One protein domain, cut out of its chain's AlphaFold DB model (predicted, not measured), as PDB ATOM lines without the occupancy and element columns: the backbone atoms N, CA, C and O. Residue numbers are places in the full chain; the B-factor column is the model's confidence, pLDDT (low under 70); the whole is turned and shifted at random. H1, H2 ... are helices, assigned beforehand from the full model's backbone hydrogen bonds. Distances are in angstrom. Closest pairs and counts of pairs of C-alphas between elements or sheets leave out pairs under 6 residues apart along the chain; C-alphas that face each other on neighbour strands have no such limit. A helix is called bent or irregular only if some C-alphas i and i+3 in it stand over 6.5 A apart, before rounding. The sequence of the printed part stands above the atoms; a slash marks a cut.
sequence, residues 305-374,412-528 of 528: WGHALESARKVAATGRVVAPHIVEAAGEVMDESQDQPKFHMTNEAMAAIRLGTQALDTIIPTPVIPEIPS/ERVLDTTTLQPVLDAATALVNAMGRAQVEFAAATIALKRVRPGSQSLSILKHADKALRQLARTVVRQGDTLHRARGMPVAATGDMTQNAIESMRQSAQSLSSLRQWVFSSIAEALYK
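AT A GLANCE: This is residues 305 to 374 and 412 to 528 of the 528 residues of an uncharacterized protein of Deltaproteobacteria bacterium (UniProt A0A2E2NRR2). Three long helices, H4, H5 and H7, stand side by side with their centres in a triangle, an up-and-down bundle in which each runs against the one before it. Near one end, H1 and H2 pack on one side of the bundle while H3 crosses the last part of H7 on the other; at the far end, small H6 lies in the turn from H5 to H7. The printed part has 187 residues, with seven named helices in the order H1 to H7 and no named strand, an all-helix class. It is only just compact, close to loose, with a radius of gyration of the C-alphas of 19.1 A, and only just elongated, spanning 62 by 41 by 28 A.

IN THESE COORDINATES: H1, residues 305 to 316, begins at C-alpha 305 (366.597, 416.194, 335.187) and measures 16.0 A. H2 is residues 323 to 329, 10.0 A, and H3 residues 347 to 363, 25.0 A. H4, residues 417 to 451, measures 50.4 A and is only just irregular, with C-alphas 419 and 422 7.0 A apart. H5 is residues 458 to 484, 38.8 A; H6 residues 490 to 493. H7, residues 496 to 527, measures 45.8 A and ends at C-alpha 527 (376.636, 434.674, 330.743).

HOW THE PARTS SIT: The hub H4 touches H5, a helical hairpin at 6 degrees, closest at the C-alphas of Val 431 and Ala 472, 5.7 A. H7 touches H3 with residues 519 to 527 alone, closest at the C-alphas of Ala 523 and Gly 356, 4.7 A. Every O i to N i+4 pair is within hydrogen-bond range in H1, H2, H3, H5 and H7, and 28 of 31 in H4; H6 is too short for one.

THE WHOLE: Residues 375 to 411 are not printed; C-alphas 374 and 412 are 18.6 A apart. The link from H2 to H3 is long. Confidence is under 70 at 18 residues, among them 336 to 345.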
ATOM      1  N   TRP A 305     366.663 416.969 333.942       86.75
ATOM      2  CA  TRP A 305     366.597 416.194 335.187       86.75
ATOM      3  C   TRP A 305     366.372 414.697 334.934       86.75
ATOM      4  O   TRP A 305     367.084 413.860 335.488       86.75
ATOM      5  N   GLY A 306     365.422 414.350 334.059       85.00
ATOM      6  CA  GLY A 306     365.143 412.957 333.702       85.00
ATOM      7  C   GLY A 306     366.350 412.270 333.058       85.00
ATOM      8  O   GLY A 306     366.699 411.152 333.434       85.00
ATOM      9  N   HIS A 307     367.042 412.972 332.157       82.31
ATOM     10  CA  HIS A 307     368.259 412.475 331.511       82.31
ATOM     11  C   HIS A 307     369.416 412.316 332.503       82.31
ATOM     12  O   HIS A 307     370.140 411.320 332.447       82.31
ATOM     13  N   ALA A 308     369.580 413.261 333.435       87.38
ATOM     14  CA  ALA A 308     370.580 413.159 334.493       87.38
ATOM     15  C   ALA A 308     370.317 411.951 335.399       87.38
ATOM     16  O   ALA A 308     371.248 411.213 335.706       87.38
ATOM     17  N   LEU A 309     369.060 411.705 335.785       88.06
ATOM     18  CA  LEU A 309     368.681 410.544 336.590       88.06
ATOM     19  C   LEU A 309     368.944 409.222 335.868       88.06
ATOM     20  O   LEU A 309     369.509 408.299 336.456       88.06
ATOM     21  N   GLU A 310     368.550 409.113 334.599       87.19
ATOM     22  CA  GLU A 310     368.792 407.902 333.814       87.19
ATOM     23  C   GLU A 310     370.296 407.627 333.668       87.19
ATOM     24  O   GLU A 310     370.755 406.499 333.857       87.19
ATOM     25  N   SER A 311     371.077 408.674 333.405       87.31
ATOM     26  CA  SER A 311     372.532 408.585 333.271       87.31
ATOM     27  C   SER A 311     373.201 408.260 334.606       87.31
ATOM     28  O   SER A 311     374.088 407.412 334.659       87.31
ATOM     29  N   ALA A 312     372.722 408.840 335.708       87.25
ATOM     30  CA  ALA A 312     373.197 408.534 337.052       87.25
ATOM     31  C   ALA A 312     372.972 407.062 337.409       87.25
ATOM     32  O   ALA A 312     373.877 406.434 337.949       87.25
ATOM     33  N   ARG A 313     371.822 406.475 337.044       87.31
ATOM     34  CA  ARG A 313     371.552 405.038 337.241       87.31
ATOM     35  C   ARG A 313     372.523 404.154 336.456       87.31
ATOM     36  O   ARG A 313     373.027 403.176 336.999       87.31
ATOM     37  N   LYS A 314     372.828 404.514 335.205       87.00
ATOM     38  CA  LYS A 314     373.810 403.789 334.374       87.00
ATOM     39  C   LYS A 314     375.214 403.869 334.975       87.00
ATOM     40  O   LYS A 314     375.906 402.862 335.075       87.00
ATOM     41  N   VAL A 315     375.618 405.056 335.419       87.88
ATOM     42  CA  VAL A 315     376.935 405.289 336.025       87.88
ATOM     43  C   VAL A 315     377.040 404.650 337.416       87.88
ATOM     44  O   VAL A 315     378.110 404.163 337.781       87.88
ATOM     45  N   ALA A 316     375.944 404.569 338.175       85.06
ATOM     46  CA  ALA A 316     375.907 403.916 339.484       85.06
ATOM     47  C   ALA A 316     376.270 402.428 339.409       85.06
ATOM     48  O   ALA A 316     376.983 401.947 340.285       85.06
ATOM     49  N   ALA A 317     375.904 401.737 338.322       80.50
ATOM     50  CA  ALA A 317     376.314 400.349 338.086       80.50
ATOM     51  C   ALA A 317     377.846 400.168 338.031       80.50
ATOM     52  O   ALA A 317     378.351 399.081 338.283       80.50
ATOM     53  N   THR A 318     378.598 401.236 337.743       79.19
ATOM     54  CA  THR A 318     380.074 401.234 337.717       79.19
ATOM     55  C   THR A 318     380.714 401.739 339.017       79.19
ATOM     56  O   THR A 318     381.938 401.835 339.106       79.19
ATOM     57  N   GLY A 319     379.910 402.113 340.020       73.44
ATOM     58  CA  GLY A 319     380.384 402.652 341.300       73.44
ATOM     59  C   GLY A 319     380.998 404.057 341.226       73.44
ATOM     60  O   GLY A 319     381.595 404.514 342.197       73.44
ATOM     61  N   ARG A 320     380.878 404.767 340.093       73.69
ATOM     62  CA  ARG A 320     381.513 406.081 339.863       73.69
ATOM     63  C   ARG A 320     380.506 407.213 339.668       73.69
ATOM     64  O   ARG A 320     380.603 407.954 338.690       73.69
ATOM     65  N   VAL A 321     379.565 407.378 340.601       79.44
ATOM     66  CA  VAL A 321     378.581 408.480 340.576       79.44
ATOM     67  C   VAL A 321     379.286 409.806 340.883       79.44
ATOM     68  O   VAL A 321     379.508 410.184 342.030       79.44
ATOM     69  N   VAL A 322     379.734 410.479 339.829       88.38
ATOM     70  CA  VAL A 322     380.465 411.751 339.875       88.38
ATOM     71  C   VAL A 322     379.856 412.632 338.789       88.38
ATOM     72  O   VAL A 322     379.602 412.137 337.688       88.38
ATOM     73  N   ALA A 323     379.579 413.906 339.076       88.56
ATOM     74  CA  ALA A 323     378.736 414.733 338.210       88.56
ATOM     75  C   ALA A 323     379.217 414.810 336.739       88.56
ATOM     76  O   ALA A 323     378.384 414.626 335.854       88.56
ATOM     77  N   PRO A 324     380.522 414.975 336.424       89.75
ATOM     78  CA  PRO A 324     381.037 414.928 335.056       89.75
ATOM     79  C   PRO A 324     380.716 413.630 334.314       89.75
ATOM     80  O   PRO A 324     380.287 413.688 333.168       89.75
ATOM     81  N   HIS A 325     380.847 412.470 334.966       89.62
ATOM     82  CA  HIS A 325     380.552 411.187 334.320       89.62
ATOM     83  C   HIS A 325     379.061 411.035 334.016       89.62
ATOM     84  O   HIS A 325     378.697 410.416 333.024       89.62
ATOM     85  N   ILE A 326     378.187 411.603 334.857       88.56
ATOM     86  CA  ILE A 326     376.741 411.628 334.600       88.56
ATOM     87  C   ILE A 326     376.448 412.468 333.350       88.56
ATOM     88  O   ILE A 326     375.635 412.065 332.523       88.56
ATOM     89  N   VAL A 327     377.126 413.611 333.194       86.25
ATOM     90  CA  VAL A 327     376.985 414.494 332.024       86.25
ATOM     91  C   VAL A 327     377.500 413.813 330.748       86.25
ATOM     92  O   VAL A 327     376.803 413.807 329.737       86.25
ATOM     93  N   GLU A 328     378.668 413.173 330.804       87.06
ATOM     94  CA  GLU A 328     379.237 412.418 329.677       87.06
ATOM     95  C   GLU A 328     378.352 411.225 329.284       87.06
ATOM     96  O   GLU A 328     378.087 411.004 328.103       87.06
ATOM     97  N   ALA A 329     377.821 410.486 330.264       84.31
ATOM     98  CA  ALA A 329     376.897 409.377 330.025       84.31
ATOM     99  C   ALA A 329     375.551 409.826 329.428       84.31
ATOM    100  O   ALA A 329     374.884 409.030 328.764       84.31
ATOM    101  N   ALA A 330     375.170 411.094 329.623       81.06
ATOM    102  CA  ALA A 330     374.012 411.702 328.972       81.06
ATOM    103  C   ALA A 330     374.273 412.079 327.498       81.06
ATOM    104  O   ALA A 330     373.339 412.489 326.808       81.06
ATOM    105  N   GLY A 331     375.510 411.918 327.006       78.50
ATOM    106  CA  GLY A 331     375.914 412.208 325.629       78.50
ATOM    107  C   GLY A 331     376.423 413.634 325.401       78.50
ATOM    108  O   GLY A 331     376.643 414.019 324.255       78.50
ATOM    109  N   GLU A 332     376.613 414.418 326.464       79.56
ATOM    110  CA  GLU A 332     377.095 415.797 326.371       79.56
ATOM    111  C   GLU A 332     378.632 415.845 326.367       79.56
ATOM    112  O   GLU A 332     379.299 415.170 327.155       79.56
ATOM    113  N   VAL A 333     379.213 416.680 325.500       77.38
ATOM    114  CA  VAL A 333     380.674 416.816 325.389       77.38
ATOM    115  C   VAL A 333     381.203 417.799 326.435       77.38
ATOM    116  O   VAL A 333     380.852 418.988 326.464       77.38
ATOM    117  N   MET A 334     382.091 417.303 327.294       77.81
ATOM    118  CA  MET A 334     382.792 418.097 328.296       77.81
ATOM    119  C   MET A 334     384.171 418.489 327.768       77.81
ATOM    120  O   MET A 334     385.079 417.666 327.712       77.81
ATOM    121  N   ASP A 335     384.337 419.757 327.390       74.19
ATOM    122  CA  ASP A 335     385.646 420.272 326.990       74.19
ATOM    123  C   ASP A 335     386.614 420.260 328.180       74.19
ATOM    124  O   ASP A 335     386.304 420.761 329.268       74.19
ATOM    125  N   GLU A 336     387.817 419.729 327.962       68.44
ATOM    126  CA  GLU A 336     388.876 419.666 328.978       68.44
ATOM    127  C   GLU A 336     389.551 421.018 329.247       68.44
ATOM    128  O   GLU A 336     390.388 421.122 330.148       68.44
ATOM    129  N   SER A 337     389.196 422.067 328.496       65.38
ATOM    130  CA  SER A 337     389.761 423.402 328.674       65.38
ATOM    131  C   SER A 337     389.466 423.919 330.086       65.38
ATOM    132  O   SER A 337     388.329 424.264 330.418       65.38
ATOM    133  N   GLN A 338     390.503 423.962 330.922       56.56
ATOM    134  CA  GLN A 338     390.450 424.540 332.256       56.56
ATOM    135  C   GLN A 338     390.640 426.048 332.145       56.56
ATOM    136  O   GLN A 338     391.771 426.519 332.072       56.56
ATOM    137  N   ASP A 339     389.553 426.809 332.160       55.34
ATOM    138  CA  ASP A 339     389.646 428.218 332.530       55.34
ATOM    139  C   ASP A 339     389.173 428.391 333.976       55.34
ATOM    140  O   ASP A 339     388.284 427.680 334.468       55.34
ATOM    141  N   GLN A 340     389.826 429.301 334.694       56.03
ATOM    142  CA  GLN A 340     389.429 429.613 336.062       56.03
ATOM    143  C   GLN A 340     388.084 430.353 336.041       56.03
ATOM    144  O   GLN A 340     387.863 431.202 335.168       56.03
ATOM    145  N   PRO A 341     387.181 430.095 337.006       55.25
ATOM    146  CA  PRO A 341     385.965 430.881 337.149       55.25
ATOM    147  C   PRO A 341     386.345 432.329 337.493       55.25
ATOM    148  O   PRO A 341     386.625 432.674 338.637       55.25
ATOM    149  N   LYS A 342     386.429 433.189 336.477       56.81
ATOM    150  CA  LYS A 342     386.504 434.642 336.658       56.81
ATOM    151  C   LYS A 342     385.099 435.153 336.917       56.81
ATOM    152  O   LYS A 342     384.289 435.017 336.005       56.81
ATOM    153  N   PHE A 343     384.882 435.724 338.101       57.81
ATOM    154  CA  PHE A 343     383.636 436.374 338.495       57.81
ATOM    155  C   PHE A 343     383.490 437.721 337.783       57.81
ATOM    156  O   PHE A 343     384.263 438.651 338.031       57.81
ATOM    157  N   HIS A 344     382.492 437.847 336.915       61.66
ATOM    158  CA  HIS A 344     382.113 439.137 336.345       61.66
ATOM    159  C   HIS A 344     381.190 439.885 337.315       61.66
ATOM    160  O   HIS A 344     380.031 439.533 337.501       61.66
ATOM    161  N   MET A 345     381.718 440.941 337.938       65.94
ATOM    162  CA  MET A 345     381.021 441.753 338.950       65.94
ATOM    163  C   MET A 345     380.229 442.933 338.355       65.94
ATOM    164  O   MET A 345     379.898 443.875 339.073       65.94
ATOM    165  N   THR A 346     379.943 442.943 337.050       73.75
ATOM    166  CA  THR A 346     379.086 443.993 336.474       73.75
ATOM    167  C   THR A 346     377.635 443.772 336.901       73.75
ATOM    168  O   THR A 346     377.192 442.636 337.075       73.75
ATOM    169  N   ASN A 347     376.868 444.853 337.067       69.00
ATOM    170  CA  ASN A 347     375.459 444.757 337.471       69.00
ATOM    171  C   ASN A 347     374.628 443.919 336.479       69.00
ATOM    172  O   ASN A 347     373.762 443.155 336.901       69.00
ATOM    173  N   GLU A 348     374.943 444.005 335.185       66.94
ATOM    174  CA  GLU A 348     374.331 443.197 334.120       66.94
ATOM    175  C   GLU A 348     374.657 441.704 334.269       66.94
ATOM    176  O   GLU A 348     373.754 440.868 334.230       66.94
ATOM    177  N   ALA A 349     375.924 441.359 334.537       71.56
ATOM    178  CA  ALA A 349     376.327 439.976 334.786       71.56
ATOM    179  C   ALA A 349     375.635 439.412 336.033       71.56
ATOM    180  O   ALA A 349     375.133 438.292 336.012       71.56
ATOM    181  N   MET A 350     375.519 440.202 337.102       74.56
ATOM    182  CA  MET A 350     374.827 439.782 338.321       74.56
ATOM    183  C   MET A 350     373.325 439.555 338.104       74.56
ATOM    184  O   MET A 350     372.764 438.613 338.667       74.56
ATOM    185  N   ALA A 351     372.661 440.382 337.290       69.94
ATOM    186  CA  ALA A 351     371.255 440.186 336.931       69.94
ATOM    187  C   ALA A 351     371.060 438.921 336.077       69.94
ATOM    188  O   ALA A 351     370.175 438.109 336.363       69.94
ATOM    189  N   ALA A 352     371.936 438.706 335.093       70.12
ATOM    190  CA  ALA A 352     371.954 437.509 334.259       70.12
ATOM    191  C   ALA A 352     372.188 436.226 335.071       70.12
ATOM    192  O   ALA A 352     371.459 435.248 334.907       70.12
ATOM    193  N   ILE A 353     373.161 436.245 335.987       79.94
ATOM    194  CA  ILE A 353     373.467 435.116 336.872       79.94
ATOM    195  C   ILE A 353     372.250 434.784 337.738       79.94
ATOM    196  O   ILE A 353     371.875 433.620 337.820       79.94
ATOM    197  N   ARG A 354     371.574 435.782 338.324       81.69
ATOM    198  CA  ARG A 354     370.365 435.555 339.140       81.69
ATOM    199  C   ARG A 354     369.241 434.892 338.342       81.69
ATOM    200  O   ARG A 354     368.665 433.907 338.805       81.69
ATOM    201  N   LEU A 355     368.967 435.381 337.133       72.06
ATOM    202  CA  LEU A 355     367.964 434.778 336.250       72.06
ATOM    203  C   LEU A 355     368.343 433.347 335.853       72.06
ATOM    204  O   LEU A 355     367.496 432.458 335.888       72.06
ATOM    205  N   GLY A 356     369.617 433.107 335.536       79.12
ATOM    206  CA  GLY A 356     370.136 431.773 335.250       79.12
ATOM    207  C   GLY A 356     370.005 430.824 336.444       79.12
ATOM    208  O   GLY A 356     369.541 429.701 336.275       79.12
ATOM    209  N   THR A 357     370.323 431.274 337.664       84.94
ATOM    210  CA  THR A 357     370.147 430.457 338.877       84.94
ATOM    211  C   THR A 357     368.690 430.088 339.115       84.94
ATOM    212  O   THR A 357     368.393 428.932 339.397       84.94
ATOM    213  N   GLN A 358     367.771 431.037 338.923       83.19
ATOM    214  CA  GLN A 358     366.341 430.781 339.067       83.19
ATOM    215  C   GLN A 358     365.840 429.813 337.994       83.19
ATOM    216  O   GLN A 358     365.049 428.926 338.297       83.19
ATOM    217  N   ALA A 359     366.325 429.927 336.755       76.75
ATOM    218  CA  ALA A 359     366.009 428.968 335.701       76.75
ATOM    219  C   ALA A 359     366.449 427.544 336.075       76.75
ATOM    220  O   ALA A 359     365.668 426.606 335.915       76.75
ATOM    221  N   LEU A 360     367.650 427.389 336.637       85.56
ATOM    222  CA  LEU A 360     368.154 426.103 337.125       85.56
ATOM    223  C   LEU A 360     367.313 425.546 338.284       85.56
ATOM    224  O   LEU A 360     366.961 424.369 338.271       85.56
ATOM    225  N   ASP A 361     366.911 426.385 339.241       86.38
ATOM    226  CA  ASP A 361     366.024 425.961 340.333       86.38
ATOM    227  C   ASP A 361     364.620 425.555 339.841       86.38
ATOM    228  O   ASP A 361     363.954 424.771 340.507       86.38
ATOM    229  N   THR A 362     364.152 426.030 338.674       81.19
ATOM    230  CA  THR A 362     362.849 425.594 338.122       81.19
ATOM    231  C   THR A 362     362.866 424.230 337.437       81.19
ATOM    232  O   THR A 362     361.807 423.613 337.305       81.19
ATOM    233  N   ILE A 363     364.029 423.767 336.968       80.00
ATOM    234  CA  ILE A 363     364.158 422.470 336.281       80.00
ATOM    235  C   ILE A 363     364.546 421.332 337.231       80.00
ATOM    236  O   ILE A 363     364.361 420.166 336.889       80.00
ATOM    237  N   ILE A 364     365.085 421.662 338.407       85.75
ATOM    238  CA  ILE A 364     365.566 420.710 339.412       85.75
ATOM    239  C   ILE A 364     364.547 420.637 340.559       85.75
ATOM    240  O   ILE A 364     363.983 421.662 340.940       85.75
ATOM    241  N   PRO A 365     364.282 419.450 341.135       83.44
ATOM    242  CA  PRO A 365     363.371 419.330 342.271       83.44
ATOM    243  C   PRO A 365     363.869 420.101 343.498       83.44
ATOM    244  O   PRO A 365     365.071 420.281 343.696       83.44
ATOM    245  N   THR A 366     362.940 420.505 344.368       82.75
ATOM    246  CA  THR A 366     363.256 421.232 345.604       82.75
ATOM    247  C   THR A 366     364.290 420.462 346.437       82.75
ATOM    248  O   THR A 366     364.111 419.253 346.650       82.75
ATOM    249  N   PRO A 367     365.373 421.118 346.895       80.62
ATOM    250  CA  PRO A 367     366.412 420.446 347.661       80.62
ATOM    251  C   PRO A 367     365.849 419.978 349.001       80.62
ATOM    252  O   PRO A 367     365.188 420.737 349.709       80.62
ATOM    253  N   VAL A 368     366.149 418.734 349.361       82.88
ATOM    254  CA  VAL A 368     365.820 418.169 350.672       82.88
ATOM    255  C   VAL A 368     367.130 418.049 351.440       82.88
ATOM    256  O   VAL A 368     367.873 417.088 351.260       82.88
ATOM    257  N   ILE A 369     367.449 419.069 352.238       88.19
ATOM    258  CA  ILE A 369     368.585 419.037 353.165       88.19
ATOM    259  C   ILE A 369     368.010 418.705 354.545       88.19
ATOM    260  O   ILE A 369     367.198 419.487 355.041       88.19
ATOM    261  N   PRO A 370     368.368 417.562 355.153       88.56
ATOM    262  CA  PRO A 370     367.804 417.165 356.436       88.56
ATOM    263  C   PRO A 370     368.286 418.088 357.556       88.56
ATOM    264  O   PRO A 370     369.453 418.491 357.602       88.56
ATOM    265  N   GLU A 371     367.388 418.388 358.489       91.56
ATOM    266  CA  GLU A 371     367.747 419.050 359.737       91.56
ATOM    267  C   GLU A 371     368.342 418.030 360.709       91.56
ATOM    268  O   GLU A 371     367.813 416.933 360.879       91.56
ATOM    269  N   ILE A 372     369.450 418.391 361.358       92.25
ATOM    270  CA  ILE A 372     370.113 417.505 362.318       92.25
ATOM    271  C   ILE A 372     369.578 417.802 363.723       92.25
ATOM    272  O   ILE A 372     369.873 418.881 364.274       92.25
ATOM    273  N   PRO A 373     368.816 416.866 364.324       90.50
ATOM    274  CA  PRO A 373     368.182 417.087 365.613       90.50
ATOM    275  C   PRO A 373     369.221 417.199 366.733       90.50
ATOM    276  O   PRO A 373     370.340 416.696 366.644       90.50
ATOM    277  N   SER A 374     368.855 417.892 367.811       88.19
ATOM    278  CA  SER A 374     369.615 417.838 369.066       88.19
ATOM    279  C   SER A 374     369.386 416.494 369.762       88.19
ATOM    280  O   SER A 374     368.347 415.865 369.559       88.19
ATOM    281  N   GLU A 412     373.952 407.963 385.478       64.00
ATOM    282  CA  GLU A 412     374.669 408.774 384.506       64.00
ATOM    283  C   GLU A 412     373.957 408.582 383.176       64.00
ATOM    284  O   GLU A 412     373.785 407.450 382.729       64.00
ATOM    285  N   ARG A 413     373.443 409.670 382.592       71.75
ATOM    286  CA  ARG A 413     372.682 409.569 381.347       71.75
ATOM    287  C   ARG A 413     373.571 408.886 380.328       71.75
ATOM    288  O   ARG A 413     374.603 409.442 379.957       71.75
ATOM    289  N   VAL A 414     373.191 407.687 379.925       79.81
ATOM    290  CA  VAL A 414     373.924 406.921 378.929       79.81
ATOM    291  C   VAL A 414     373.424 407.336 377.555       79.81
ATOM    292  O   VAL A 414     372.240 407.619 377.355       79.81
ATOM    293  N   LEU A 415     374.347 407.420 376.601       80.81
ATOM    294  CA  LEU A 415     374.009 407.597 375.197       80.81
ATOM    295  C   LEU A 415     373.456 406.284 374.645       80.81
ATOM    296  O   LEU A 415     374.179 405.457 374.081       80.81
ATOM    297  N   ASP A 416     372.157 406.098 374.842       83.62
ATOM    298  CA  ASP A 416     371.433 404.942 374.345       83.62
ATOM    299  C   ASP A 416     371.162 405.059 372.848       83.62
ATOM    300  O   ASP A 416     371.045 406.149 372.280       83.62
ATOM    301  N   THR A 417     370.981 403.903 372.213       84.88
ATOM    302  CA  THR A 417     370.631 403.782 370.789       84.88
ATOM    303  C   THR A 417     369.442 404.666 370.421       84.88
ATOM    304  O   THR A 417     369.488 405.361 369.418       84.88
ATOM    305  N   THR A 418     368.414 404.718 371.268       86.12
ATOM    306  CA  THR A 418     367.198 405.520 371.055       86.12
ATOM    307  C   THR A 418     367.465 407.025 371.018       86.12
ATOM    308  O   THR A 418     366.764 407.751 370.320       86.12
ATOM    309  N   THR A 419     368.488 407.499 371.735       86.00
ATOM    310  CA  THR A 419     368.863 408.922 371.772       86.00
ATOM    311  C   THR A 419     369.740 409.324 370.585       86.00
ATOM    312  O   THR A 419     369.625 410.443 370.087       86.00
ATOM    313  N   LEU A 420     370.597 408.409 370.113       89.12
ATOM    314  CA  LEU A 420     371.529 408.645 369.007       89.12
ATOM    315  C   LEU A 420     370.913 408.374 367.627       89.12
ATOM    316  O   LEU A 420     371.296 409.040 366.666       89.12
ATOM    317  N   GLN A 421     369.965 407.436 367.523       90.50
ATOM    318  CA  GLN A 421     369.406 406.983 366.245       90.50
ATOM    319  C   GLN A 421     368.889 408.133 365.365       90.50
ATOM    320  O   GLN A 421     369.333 408.215 364.225       90.50
ATOM    321  N   PRO A 422     368.091 409.103 365.867       92.62
ATOM    322  CA  PRO A 422     367.591 410.194 365.026       92.62
ATOM    323  C   PRO A 422     368.704 411.061 364.423       92.62
ATOM    324  O   PRO A 422     368.563 411.607 363.330       92.62
ATOM    325  N   VAL A 423     369.828 411.202 365.133       92.69
ATOM    326  CA  VAL A 423     370.992 411.961 364.662       92.69
ATOM    327  C   VAL A 423     371.759 411.169 363.601       92.69
ATOM    328  O   VAL A 423     372.180 411.745 362.598       92.69
ATOM    329  N   LEU A 424     371.932 409.860 363.797       92.44
ATOM    330  CA  LEU A 424     372.592 408.973 362.832       92.44
ATOM    331  C   LEU A 424     371.761 408.804 361.548       92.44
ATOM    332  O   LEU A 424     372.317 408.813 360.446       92.44
ATOM    333  N   ASP A 425     370.436 408.741 361.673       92.81
ATOM    334  CA  ASP A 425     369.508 408.724 360.541       92.81
ATOM    335  C   ASP A 425     369.602 410.036 359.752       92.81
ATOM    336  O   ASP A 425     369.754 410.020 358.530       92.81
ATOM    337  N   ALA A 426     369.620 411.185 360.443       92.25
ATOM    338  CA  ALA A 426     369.817 412.488 359.811       92.25
ATOM    339  C   ALA A 426     371.193 412.611 359.127       92.25
ATOM    340  O   ALA A 426     371.293 413.198 358.048       92.25
ATOM    341  N   ALA A 427     372.250 412.032 359.705       92.94
ATOM    342  CA  ALA A 427     373.578 411.984 359.092       92.94
ATOM    343  C   ALA A 427     373.582 411.147 357.801       92.94
ATOM    344  O   ALA A 427     374.140 411.572 356.787       92.94
ATOM    345  N   THR A 428     372.903 409.998 357.807       93.31
ATOM    346  CA  THR A 428     372.729 409.144 356.620       93.31
ATOM    347  C   THR A 428     371.925 409.866 355.540       93.31
ATOM    348  O   THR A 428     372.342 409.931 354.382       93.31
ATOM    349  N   ALA A 429     370.814 410.502 355.924       93.12
ATOM    350  CA  ALA A 429     370.019 411.334 355.030       93.12
ATOM    351  C   ALA A 429     370.844 412.489 354.438       93.12
ATOM    352  O   ALA A 429     370.675 412.829 353.267       93.12
ATOM    353  N   LEU A 430     371.771 413.072 355.207       93.69
ATOM    354  CA  LEU A 430     372.636 414.154 354.742       93.69
ATOM    355  C   LEU A 430     373.649 413.662 353.697       93.69
ATOM    356  O   LEU A 430     373.865 414.341 352.693       93.69
ATOM    357  N   VAL A 431     374.232 412.475 353.881       93.19
ATOM    358  CA  VAL A 431     375.100 411.846 352.868       93.19
ATOM    359  C   VAL A 431     374.308 411.534 351.593       93.19
ATOM    360  O   VAL A 431     374.774 411.832 350.491       93.19
ATOM    361  N   ASN A 432     373.079 411.031 351.721       90.94
ATOM    362  CA  ASN A 432     372.195 410.801 350.574       90.94
ATOM    363  C   ASN A 432     371.844 412.112 349.849       90.94
ATOM    364  O   ASN A 432     371.862 412.163 348.617       90.94
ATOM    365  N   ALA A 433     371.608 413.200 350.590       90.56
ATOM    366  CA  ALA A 433     371.388 414.528 350.019       90.56
ATOM    367  C   ALA A 433     372.612 415.032 349.230       90.56
ATOM    368  O   ALA A 433     372.448 415.655 348.181       90.56
ATOM    369  N   MET A 434     373.838 414.715 349.667       93.06
ATOM    370  CA  MET A 434     375.061 415.016 348.906       93.06
ATOM    371  C   MET A 434     375.141 414.224 347.596       93.06
ATOM    372  O   MET A 434     375.510 414.794 346.573       93.06
ATOM    373  N   GLY A 435     374.763 412.940 347.601       89.88
ATOM    374  CA  GLY A 435     374.685 412.128 346.379       89.88
ATOM    375  C   GLY A 435     373.641 412.665 345.396       89.88
ATOM    376  O   GLY A 435     373.915 412.830 344.207       89.88
ATOM    377  N   ARG A 436     372.465 413.051 345.904       90.62
ATOM    378  CA  ARG A 436     371.432 413.724 345.108       90.62
ATOM    379  C   ARG A 436     371.947 415.033 344.504       90.62
ATOM    380  O   ARG A 436     371.731 415.260 343.316       90.62
ATOM    381  N   ALA A 437     372.686 415.841 345.267       92.12
ATOM    382  CA  ALA A 437     373.267 417.089 344.773       92.12
ATOM    383  C   ALA A 437     374.196 416.880 343.559       92.12
ATOM    384  O   ALA A 437     374.207 417.716 342.662       92.12
ATOM    385  N   GLN A 438     374.912 415.752 343.455       92.56
ATOM    386  CA  GLN A 438     375.717 415.443 342.260       92.56
ATOM    387  C   GLN A 438     374.856 415.301 341.000       92.56
ATOM    388  O   GLN A 438     375.236 415.780 339.931       92.56
ATOM    389  N   VAL A 439     373.682 414.674 341.126       92.12
ATOM    390  CA  VAL A 439     372.716 414.553 340.024       92.12
ATOM    391  C   VAL A 439     372.111 415.913 339.693       92.12
ATOM    392  O   VAL A 439     371.954 416.233 338.519       92.12
ATOM    393  N   GLU A 440     371.832 416.746 340.698       93.31
ATOM    394  CA  GLU A 440     371.366 418.124 340.490       93.31
ATOM    395  C   GLU A 440     372.407 418.952 339.718       93.31
ATOM    396  O   GLU A 440     372.068 419.635 338.752       93.31
ATOM    397  N   PHE A 441     373.689 418.843 340.080       94.38
ATOM    398  CA  PHE A 441     374.786 419.533 339.393       94.38
ATOM    399  C   PHE A 441     374.964 419.036 337.953       94.38
ATOM    400  O   PHE A 441     375.200 419.838 337.042       94.38
ATOM    401  N   ALA A 442     374.803 417.730 337.727       92.44
ATOM    402  CA  ALA A 442     374.816 417.148 336.391       92.44
ATOM    403  C   ALA A 442     373.620 417.621 335.550       92.44
ATOM    404  O   ALA A 442     373.818 418.064 334.423       92.44
ATOM    405  N   ALA A 443     372.404 417.617 336.102       90.44
ATOM    406  CA  ALA A 443     371.198 418.101 335.429       90.44
ATOM    407  C   ALA A 443     371.317 419.577 335.034       90.44
ATOM    408  O   ALA A 443     371.043 419.935 333.887       90.44
ATOM    409  N   ALA A 444     371.803 420.420 335.952       90.94
ATOM    410  CA  ALA A 444     372.087 421.825 335.677       90.94
ATOM    411  C   ALA A 444     373.088 421.989 334.524       90.94
ATOM    412  O   ALA A 444     372.921 422.846 333.656       90.94
ATOM    413  N   THR A 445     374.115 421.138 334.486       90.75
ATOM    414  CA  THR A 445     375.146 421.182 333.446       90.75
ATOM    415  C   THR A 445     374.649 420.664 332.099       90.75
ATOM    416  O   THR A 445     374.994 421.248 331.076       90.75
ATOM    417  N   ILE A 446     373.813 419.624 332.076       83.81
ATOM    418  CA  ILE A 446     373.161 419.127 330.854       83.81
ATOM    419  C   ILE A 446     372.272 420.226 330.260       83.81
ATOM    420  O   ILE A 446     372.370 420.525 329.072       83.81
ATOM    421  N   ALA A 447     371.461 420.895 331.088       79.00
ATOM    422  CA  ALA A 447     370.647 422.024 330.637       79.00
ATOM    423  C   ALA A 447     371.513 423.164 330.072       79.00
ATOM    424  O   ALA A 447     371.231 423.676 328.988       79.00
ATOM    425  N   LEU A 448     372.608 423.517 330.758       84.12
ATOM    426  CA  LEU A 448     373.590 424.486 330.265       84.12
ATOM    427  C   LEU A 448     374.167 424.066 328.904       84.12
ATOM    428  O   LEU A 448     374.189 424.882 327.987       84.12
ATOM    429  N   LYS A 449     374.605 422.813 328.747       78.00
ATOM    430  CA  LYS A 449     375.253 422.316 327.525       78.00
ATOM    431  C   LYS A 449     374.318 422.291 326.321       78.00
ATOM    432  O   LYS A 449     374.739 422.642 325.223       78.00
ATOM    433  N   ARG A 450     373.033 422.014 326.525       74.44
ATOM    434  CA  ARG A 450     372.023 422.076 325.455       74.44
ATOM    435  C   ARG A 450     371.763 423.491 324.961       74.44
ATOM    436  O   ARG A 450     371.566 423.699 323.767       74.44
ATOM    437  N   VAL A 451     371.785 424.468 325.866       66.56
ATOM    438  CA  VAL A 451     371.630 425.885 325.504       66.56
ATOM    439  C   VAL A 451     372.937 426.467 324.956       66.56
ATOM    440  O   VAL A 451     372.918 427.288 324.038       66.56
ATOM    441  N   ARG A 452     374.084 426.037 325.489       71.81
ATOM    442  CA  ARG A 452     375.421 426.517 325.128       71.81
ATOM    443  C   ARG A 452     376.449 425.366 325.123       71.81
ATOM    444  O   ARG A 452     377.181 425.195 326.098       71.81
ATOM    445  N   PRO A 453     376.608 424.642 324.001       70.62
ATOM    446  CA  PRO A 453     377.486 423.465 323.929       70.62
ATOM    447  C   PRO A 453     378.956 423.740 324.288       70.62
ATOM    448  O   PRO A 453     379.592 422.942 324.976       70.62
ATOM    449  N   GLY A 454     379.484 424.911 323.917       69.38
ATOM    450  CA  GLY A 454     380.869 425.320 324.202       69.38
ATOM    451  C   GLY A 454     381.109 425.919 325.596       69.38
ATOM    452  O   GLY A 454     382.130 426.566 325.815       69.38
ATOM    453  N   SER A 455     380.164 425.809 326.538       79.31
ATOM    454  CA  SER A 455     380.360 426.321 327.901       79.31
ATOM    455  C   SER A 455     381.376 425.481 328.683       79.31
ATOM    456  O   SER A 455     381.327 424.248 328.652       79.31
ATOM    457  N   GLN A 456     382.223 426.133 329.474       82.88
ATOM    458  CA  GLN A 456     383.182 425.463 330.351       82.88
ATOM    459  C   GLN A 456     382.577 425.253 331.743       82.88
ATOM    460  O   GLN A 456     382.436 426.195 332.519       82.88
ATOM    461  N   SER A 457     382.218 424.011 332.066       85.56
ATOM    462  CA  SER A 457     381.616 423.629 333.357       85.56
ATOM    463  C   SER A 457     382.386 422.521 334.086       85.56
ATOM    464  O   SER A 457     382.118 422.243 335.256       85.56
ATOM    465  N   LEU A 458     383.383 421.909 333.434       87.19
ATOM    466  CA  LEU A 458     384.118 420.761 333.970       87.19
ATOM    467  C   LEU A 458     384.861 421.082 335.273       87.19
ATOM    468  O   LEU A 458     384.837 420.287 336.211       87.19
ATOM    469  N   SER A 459     385.522 422.240 335.345       87.12
ATOM    470  CA  SER A 459     386.267 422.670 336.536       87.12
ATOM    471  C   SER A 459     385.343 422.904 337.735       87.12
ATOM    472  O   SER A 459     385.671 422.489 338.846       87.12
ATOM    473  N   ILE A 460     384.165 423.491 337.493       89.88
ATOM    474  CA  ILE A 460     383.123 423.729 338.502       89.88
ATOM    475  C   ILE A 460     382.639 422.392 339.068       89.88
ATOM    476  O   ILE A 460     382.652 422.208 340.284       89.88
ATOM    477  N   LEU A 461     382.292 421.433 338.202       91.06
ATOM    478  CA  LEU A 461     381.829 420.110 338.630       91.06
ATOM    479  C   LEU A 461     382.908 419.329 339.389       91.06
ATOM    480  O   LEU A 461     382.639 418.800 340.465       91.06
ATOM    481  N   LYS A 462     384.154 419.322 338.897       90.94
ATOM    482  CA  LYS A 462     385.280 418.676 339.597       90.94
ATOM    483  C   LYS A 462     385.500 419.271 340.991       90.94
ATOM    484  O   LYS A 462     385.784 418.531 341.935       90.94
ATOM    485  N   HIS A 463     385.372 420.593 341.132       91.06
ATOM    486  CA  HIS A 463     385.483 421.260 342.427       91.06
ATOM    487  C   HIS A 463     384.313 420.900 343.352       91.06
ATOM    488  O   HIS A 463     384.540 420.535 344.505       91.06
ATOM    489  N   ALA A 464     383.087 420.925 342.828       92.12
ATOM    490  CA  ALA A 464     381.882 420.562 343.563       92.12
ATOM    491  C   ALA A 464     381.944 419.120 344.087       92.12
ATOM    492  O   ALA A 464     381.731 418.889 345.274       92.12
ATOM    493  N   ASP A 465     382.339 418.157 343.252       92.56
ATOM    494  CA  ASP A 465     382.482 416.758 343.664       92.56
ATOM    495  C   ASP A 465     383.581 416.554 344.713       92.56
ATOM    496  O   ASP A 465     383.459 415.689 345.585       92.56
ATOM    497  N   LYS A 466     384.673 417.327 344.646       92.75
ATOM    498  CA  LYS A 466     385.720 417.296 345.676       92.75
ATOM    499  C   LYS A 466     385.184 417.824 347.008       92.75
ATOM    500  O   LYS A 466     385.436 417.200 348.038       92.75
ATOM    501  N   ALA A 467     384.439 418.928 346.980       93.81
ATOM    502  CA  ALA A 467     383.814 419.508 348.163       93.81
ATOM    503  C   ALA A 467     382.766 418.559 348.771       93.81
ATOM    504  O   ALA A 467     382.830 418.277 349.965       93.81
ATOM    505  N   LEU A 468     381.881 417.968 347.958       93.88
ATOM    506  CA  LEU A 468     380.903 416.973 348.416       93.88
ATOM    507  C   LEU A 468     381.575 415.763 349.072       93.88
ATOM    508  O   LEU A 468     381.164 415.344 350.149       93.88
ATOM    509  N   ARG A 469     382.662 415.240 348.490       93.00
ATOM    510  CA  ARG A 469     383.435 414.144 349.100       93.00
ATOM    511  C   ARG A 469     384.055 414.531 350.441       93.00
ATOM    512  O   ARG A 469     384.105 413.701 351.347       93.00
ATOM    513  N   GLN A 470     384.548 415.760 350.583       95.31
ATOM    514  CA  GLN A 470     385.092 416.250 351.854       95.31
ATOM    515  C   GLN A 470     383.999 416.390 352.920       95.31
ATOM    516  O   GLN A 470     384.201 415.954 354.056       95.31
ATOM    517  N   LEU A 471     382.835 416.927 352.547       94.50
ATOM    518  CA  LEU A 471     381.682 417.034 353.439       94.50
ATOM    519  C   LEU A 471     381.177 415.647 353.857       94.50
ATOM    520  O   LEU A 471     381.036 415.396 355.049       94.50
ATOM    521  N   ALA A 472     381.021 414.711 352.917       93.88
ATOM    522  CA  ALA A 472     380.583 413.345 353.207       93.88
ATOM    523  C   ALA A 472     381.543 412.628 354.167       93.88
ATOM    524  O   ALA A 472     381.109 412.056 355.161       93.88
ATOM    525  N   ARG A 473     382.864 412.723 353.941       94.69
ATOM    526  CA  ARG A 473     383.873 412.170 354.865       94.69
ATOM    527  C   ARG A 473     383.789 412.787 356.256       94.69
ATOM    528  O   ARG A 473     384.012 412.090 357.241       94.69
ATOM    529  N   THR A 474     383.492 414.083 356.335       96.00
ATOM    530  CA  THR A 474     383.320 414.775 357.615       96.00
ATOM    531  C   THR A 474     382.100 414.228 358.340       96.00
ATOM    532  O   THR A 474     382.233 413.792 359.478       96.00
ATOM    533  N   VAL A 475     380.949 414.154 357.668       95.19
ATOM    534  CA  VAL A 475     379.706 413.618 358.241       95.19
ATOM    535  C   VAL A 475     379.880 412.169 358.697       95.19
ATOM    536  O   VAL A 475     379.549 411.867 359.837       95.19
ATOM    537  N   VAL A 476     380.479 411.300 357.874       94.75
ATOM    538  CA  VAL A 476     380.750 409.896 358.242       94.75
ATOM    539  C   VAL A 476     381.667 409.816 359.462       94.75
ATOM    540  O   VAL A 476     381.356 409.113 360.414       94.75
ATOM    541  N   ARG A 477     382.753 410.600 359.504       96.12
ATOM    542  CA  ARG A 477     383.661 410.627 360.661       96.12
ATOM    543  C   ARG A 477     382.957 411.087 361.943       96.12
ATOM    544  O   ARG A 477     383.242 410.549 363.015       96.12
ATOM    545  N   GLN A 478     382.076 412.084 361.859       95.06
ATOM    546  CA  GLN A 478     381.293 412.528 363.016       95.06
ATOM    547  C   GLN A 478     380.252 411.477 363.426       95.06
ATOM    548  O   GLN A 478     380.106 411.208 364.616       95.06
ATOM    549  N   GLY A 479     379.607 410.822 362.458       93.75
ATOM    550  CA  GLY A 479     378.708 409.689 362.685       93.75
ATOM    551  C   GLY A 479     379.404 408.527 363.396       93.75
ATOM    552  O   GLY A 479     378.916 408.065 364.422       93.75
ATOM    553  N   ASP A 480     380.595 408.129 362.944       92.56
ATOM    554  CA  ASP A 480     381.418 407.098 363.592       92.56
ATOM    555  C   ASP A 480     381.805 407.488 365.020       92.56
ATOM    556  O   ASP A 480     381.843 406.650 365.921       92.56
ATOM    557  N   THR A 481     382.098 408.771 365.241       92.81
ATOM    558  CA  THR A 481     382.436 409.298 366.568       92.81
ATOM    559  C   THR A 481     381.242 409.183 367.516       92.81
ATOM    560  O   THR A 481     381.404 408.736 368.651       92.81
ATOM    561  N   LEU A 482     380.033 409.503 367.044       91.50
ATOM    562  CA  LEU A 482     378.796 409.311 367.803       91.50
ATOM    563  C   LEU A 482     378.469 407.830 368.015       91.50
ATOM    564  O   LEU A 482     378.073 407.445 369.110       91.50
ATOM    565  N   HIS A 483     378.692 406.983 367.009       90.56
ATOM    566  CA  HIS A 483     378.469 405.545 367.122       90.56
ATOM    567  C   HIS A 483     379.405 404.904 368.160       90.56
ATOM    568  O   HIS A 483     378.973 404.068 368.948       90.56
ATOM    569  N   ARG A 484     380.676 405.326 368.225       90.56
ATOM    570  CA  ARG A 484     381.633 404.878 369.258       90.56
ATOM    571  C   ARG A 484     381.300 405.396 370.656       90.56
ATOM    572  O   ARG A 484     381.692 404.767 371.630       90.56
ATOM    573  N   ALA A 485     380.596 406.522 370.751       87.56
ATOM    574  CA  ALA A 485     380.124 407.081 372.016       87.56
ATOM    575  C   ALA A 485     378.904 406.334 372.589       87.56
ATOM    576  O   ALA A 485     378.494 406.600 373.718       87.56
ATOM    577  N   ARG A 486     378.311 405.403 371.829       89.88
ATOM    578  CA  ARG A 486     377.165 404.600 372.265       89.88
ATOM    579  C   ARG A 486     377.501 403.813 373.530       89.88
ATOM    580  O   ARG A 486     378.529 403.146 373.603       89.88
ATOM    581  N   GLY A 487     376.611 403.874 374.518       83.50
ATOM    582  CA  GLY A 487     376.799 403.205 375.807       83.50
ATOM    583  C   GLY A 487     377.739 403.935 376.771       83.50
ATOM    584  O   GLY A 487     377.900 403.485 377.903       83.50
ATOM    585  N   MET A 488     378.338 405.064 376.371       86.12
ATOM    586  CA  MET A 488     379.121 405.900 377.282       86.12
ATOM    587  C   MET A 488     378.214 406.875 378.048       86.12
ATOM    588  O   MET A 488     377.224 407.368 377.492       86.12
ATOM    589  N   PRO A 489     378.551 407.199 379.307       82.38
ATOM    590  CA  PRO A 489     377.861 408.244 380.044       82.38
ATOM    591  C   PRO A 489     378.172 409.618 379.437       82.38
ATOM    592  O   PRO A 489     379.316 409.923 379.091       82.38
ATOM    593  N   VAL A 490     377.154 410.477 379.346       81.12
ATOM    594  CA  VAL A 490     377.245 411.822 378.746       81.12
ATOM    595  C   VAL A 490     378.375 412.645 379.377       81.12
ATOM    596  O   VAL A 490     379.108 413.335 378.668       81.12
ATOM    597  N   ALA A 491     378.573 412.514 380.692       79.38
ATOM    598  CA  ALA A 491     379.644 413.187 381.424       79.38
ATOM    599  C   ALA A 491     381.053 412.769 380.958       79.38
ATOM    600  O   ALA A 491     381.944 413.614 380.902       79.38
ATOM    601  N   ALA A 492     381.253 411.501 380.577       81.00
ATOM    602  CA  ALA A 492     382.537 411.009 380.075       81.00
ATOM    603  C   ALA A 492     382.795 411.414 378.619       81.00
ATOM    604  O   ALA A 492     383.942 411.608 378.226       81.00
ATOM    605  N   THR A 493     381.737 411.572 377.817       79.12
ATOM    606  CA  THR A 493     381.870 412.048 376.431       79.12
ATOM    607  C   THR A 493     382.139 413.549 376.326       79.12
ATOM    608  O   THR A 493     382.649 414.000 375.299       79.12
ATOM    609  N   GLY A 494     381.834 414.321 377.376       78.94
ATOM    610  CA  GLY A 494     382.051 415.768 377.415       78.94
ATOM    611  C   GLY A 494     381.447 416.490 376.201       78.94
ATOM    612  O   GLY A 494     380.365 416.138 375.730       78.94
ATOM    613  N   ASP A 495     382.185 417.453 375.647       86.19
ATOM    614  CA  ASP A 495     381.751 418.257 374.492       86.19
ATOM    615  C   ASP A 495     381.844 417.503 373.152       86.19
ATOM    616  O   ASP A 495     381.444 418.028 372.115       86.19
ATOM    617  N   MET A 496     382.376 416.275 373.126       89.81
ATOM    618  CA  MET A 496     382.630 415.542 371.879       89.81
ATOM    619  C   MET A 496     381.351 415.320 371.061       89.81
ATOM    620  O   MET A 496     381.346 415.528 369.850       89.81
ATOM    621  N   THR A 497     380.264 414.910 371.716       88.00
ATOM    622  CA  THR A 497     378.980 414.601 371.066       88.00
ATOM    623  C   THR A 497     378.304 415.859 370.533       88.00
ATOM    624  O   THR A 497     377.802 415.862 369.409       88.00
ATOM    625  N   GLN A 498     378.359 416.958 371.290       89.25
ATOM    626  CA  GLN A 498     377.856 418.260 370.851       89.25
ATOM    627  C   GLN A 498     378.671 418.812 369.677       89.25
ATOM    628  O   GLN A 498     378.087 419.239 368.684       89.25
ATOM    629  N   ASN A 499     380.002 418.725 369.740       93.31
ATOM    630  CA  ASN A 499     380.889 419.146 368.654       93.31
ATOM    631  C   ASN A 499     380.662 418.329 367.374       93.31
ATOM    632  O   ASN A 499     380.679 418.891 366.279       93.31
ATOM    633  N   ALA A 500     380.412 417.022 367.495       93.06
ATOM    634  CA  ALA A 500     380.084 416.169 366.356       93.06
ATOM    635  C   ALA A 500     378.758 416.587 365.702       93.06
ATOM    636  O   ALA A 500     378.696 416.747 364.482       93.06
ATOM    637  N   ILE A 501     377.715 416.837 366.502       93.81
ATOM    638  CA  ILE A 501     376.407 417.307 366.017       93.81
ATOM    639  C   ILE A 501     376.522 418.678 365.349       93.81
ATOM    640  O   ILE A 501     376.003 418.873 364.250       93.81
ATOM    641  N   GLU A 502     377.237 419.610 365.971       95.25
ATOM    642  CA  GLU A 502     377.441 420.950 365.426       95.25
ATOM    643  C   GLU A 502     378.244 420.909 364.118       95.25
ATOM    644  O   GLU A 502     377.884 421.561 363.141       95.25
ATOM    645  N   SER A 503     379.273 420.061 364.039       95.25
ATOM    646  CA  SER A 503     380.038 419.839 362.807       95.25
ATOM    647  C   SER A 503     379.177 419.252 361.679       95.25
ATOM    648  O   SER A 503     379.325 419.642 360.515       95.25
ATOM    649  N   MET A 504     378.229 418.363 361.994       94.25
ATOM    650  CA  MET A 504     377.271 417.870 361.002       94.25
ATOM    651  C   MET A 504     376.296 418.973 360.560       94.25
ATOM    652  O   MET A 504     376.038 419.101 359.363       94.25
ATOM    653  N   ARG A 505     375.810 419.831 361.472       96.12
ATOM    654  CA  ARG A 505     374.963 420.993 361.122       96.12
ATOM    655  C   ARG A 505     375.687 421.974 360.213       96.12
ATOM    656  O   ARG A 505     375.133 422.407 359.204       96.12
ATOM    657  N   GLN A 506     376.949 422.263 360.516       96.38
ATOM    658  CA  GLN A 506     377.817 423.068 359.658       96.38
ATOM    659  C   GLN A 506     378.016 422.415 358.285       96.38
ATOM    660  O   GLN A 506     378.052 423.113 357.272       96.38
ATOM    661  N   SER A 507     378.087 421.081 358.217       95.88
ATOM    662  CA  SER A 507     378.171 420.348 356.946       95.88
ATOM    663  C   SER A 507     376.879 420.462 356.126       95.88
ATOM    664  O   SER A 507     376.951 420.659 354.914       95.88
ATOM    665  N   ALA A 508     375.708 420.420 356.770       94.19
ATOM    666  CA  ALA A 508     374.419 420.659 356.115       94.19
ATOM    667  C   ALA A 508     374.300 422.094 355.570       94.19
ATOM    668  O   ALA A 508     373.897 422.298 354.423       94.19
ATOM    669  N   GLN A 509     374.732 423.094 356.345       95.50
ATOM    670  CA  GLN A 509     374.805 424.485 355.881       95.50
ATOM    671  C   GLN A 509     375.790 424.643 354.716       95.50
ATOM    672  O   GLN A 509     375.466 425.272 353.710       95.50
ATOM    673  N   SER A 510     376.961 424.009 354.809       95.31
ATOM    674  CA  SER A 510     377.981 424.032 353.756       95.31
ATOM    675  C   SER A 510     377.488 423.392 352.458       95.31
ATOM    676  O   SER A 510     377.813 423.887 351.383       95.31
ATOM    677  N   LEU A 511     376.671 422.335 352.533       94.38
ATOM    678  CA  LEU A 511     376.017 421.737 351.366       94.38
ATOM    679  C   LEU A 511     375.067 422.733 350.685       94.38
ATOM    680  O   LEU A 511     375.104 422.874 349.463       94.38
ATOM    681  N   SER A 512     374.263 423.458 351.467       93.06
ATOM    682  CA  SER A 512     373.381 424.512 350.948       93.06
ATOM    683  C   SER A 512     374.178 425.619 350.245       93.06
ATOM    684  O   SER A 512     373.896 425.966 349.094       93.06
ATOM    685  N   SER A 513     375.247 426.110 350.884       93.94
ATOM    686  CA  SER A 513     376.138 427.118 350.296       93.94
ATOM    687  C   SER A 513     376.849 426.612 349.040       93.94
ATOM    688  O   SER A 513     376.964 427.350 348.061       93.94
ATOM    689  N   LEU A 514     377.292 425.351 349.028       93.44
ATOM    690  CA  LEU A 514     377.918 424.731 347.863       93.44
ATOM    691  C   LEU A 514     376.935 424.645 346.695       93.44
ATOM    692  O   LEU A 514     377.291 425.023 345.583       93.44
ATOM    693  N   ARG A 515     375.692 424.211 346.938       92.81
ATOM    694  CA  ARG A 515     374.638 424.164 345.913       92.81
ATOM    695  C   ARG A 515     374.406 425.544 345.299       92.81
ATOM    696  O   ARG A 515     374.429 425.680 344.077       92.81
ATOM    697  N   GLN A 516     374.264 426.572 346.136       91.12
ATOM    698  CA  GLN A 516     374.098 427.952 345.675       91.12
ATOM    699  C   GLN A 516     375.302 428.431 344.845       91.12
ATOM    700  O   GLN A 516     375.122 429.055 343.794       91.12
ATOM    701  N   TRP A 517     376.525 428.122 345.284       91.69
ATOM    702  CA  TRP A 517     377.749 428.460 344.559       91.69
ATOM    703  C   TRP A 517     377.835 427.759 343.197       91.69
ATOM    704  O   TRP A 517     378.134 428.417 342.198       91.69
ATOM    705  N   VAL A 518     377.530 426.457 343.127       91.88
ATOM    706  CA  VAL A 518     377.553 425.691 341.869       91.88
ATOM    707  C   VAL A 518     376.552 426.268 340.882       91.88
ATOM    708  O   VAL A 518     376.918 426.545 339.745       91.88
ATOM    709  N   PHE A 519     375.310 426.514 341.304       91.38
ATOM    710  CA  PHE A 519     374.287 427.054 340.407       91.38
ATOM    711  C   PHE A 519     374.635 428.461 339.936       91.38
ATOM    712  O   PHE A 519     374.471 428.758 338.758       91.38
ATOM    713  N   SER A 520     375.185 429.302 340.815       89.31
ATOM    714  CA  SER A 520     375.662 430.637 340.431       89.31
ATOM    715  C   SER A 520     376.805 430.556 339.417       89.31
ATOM    716  O   SER A 520     376.826 431.313 338.452       89.31
ATOM    717  N   SER A 521     377.717 429.598 339.587       89.00
ATOM    718  CA  SER A 521     378.858 429.392 338.686       89.00
ATOM    719  C   SER A 521     378.432 428.819 337.326       89.00
ATOM    720  O   SER A 521     378.935 429.237 336.286       89.00
ATOM    721  N   ILE A 522     377.469 427.891 337.308       88.75
ATOM    722  CA  ILE A 522     376.865 427.362 336.073       88.75
ATOM    723  C   ILE A 522     376.075 428.469 335.361       88.75
ATOM    724  O   ILE A 522     376.184 428.619 334.145       88.75
ATOM    725  N   ALA A 523     375.329 429.288 336.105       85.31
ATOM    726  CA  ALA A 523     374.620 430.436 335.553       85.31
ATOM    727  C   ALA A 523     375.579 431.499 334.991       85.31
ATOM    728  O   ALA A 523     375.301 432.099 333.958       85.31
ATOM    729  N   GLU A 524     376.750 431.694 335.596       83.75
ATOM    730  CA  GLU A 524     377.797 432.544 335.026       83.75
ATOM    731  C   GLU A 524     378.358 431.980 333.709       83.75
ATOM    732  O   GLU A 524     378.649 432.739 332.782       83.75
ATOM    733  N   ALA A 525     378.456 430.656 333.575       79.38
ATOM    734  CA  ALA A 525     378.833 430.019 332.313       79.38
ATOM    735  C   ALA A 525     377.762 430.166 331.210       79.38
ATOM    736  O   ALA A 525     378.084 429.985 330.035       79.38
ATOM    737  N   LEU A 526     376.513 430.517 331.559       70.25
ATOM    738  CA  LEU A 526     375.507 430.986 330.593       70.25
ATOM    739  C   LEU A 526     375.757 432.437 330.166       70.25
ATOM    740  O   LEU A 526     375.340 432.816 329.071       70.25
ATOM    741  N   TYR A 527     376.375 433.260 331.020       69.75
ATOM    742  CA  TYR A 527     376.636 434.674 330.743       69.75
ATOM    743  C   TYR A 527     377.820 434.864 329.791       69.75
ATOM    744  O   TYR A 527     377.638 435.449 328.718       69.75
ATOM    745  N   LYS A 528     378.998 434.335 330.164       66.25
ATOM    746  CA  LYS A 528     380.153 434.191 329.252       66.25
ATOM    747  C   LYS A 528     379.666 433.499 328.015       66.25
ATOM    748  O   LYS A 528     380.071 433.839 326.876       66.25
TER     749      LYS A 528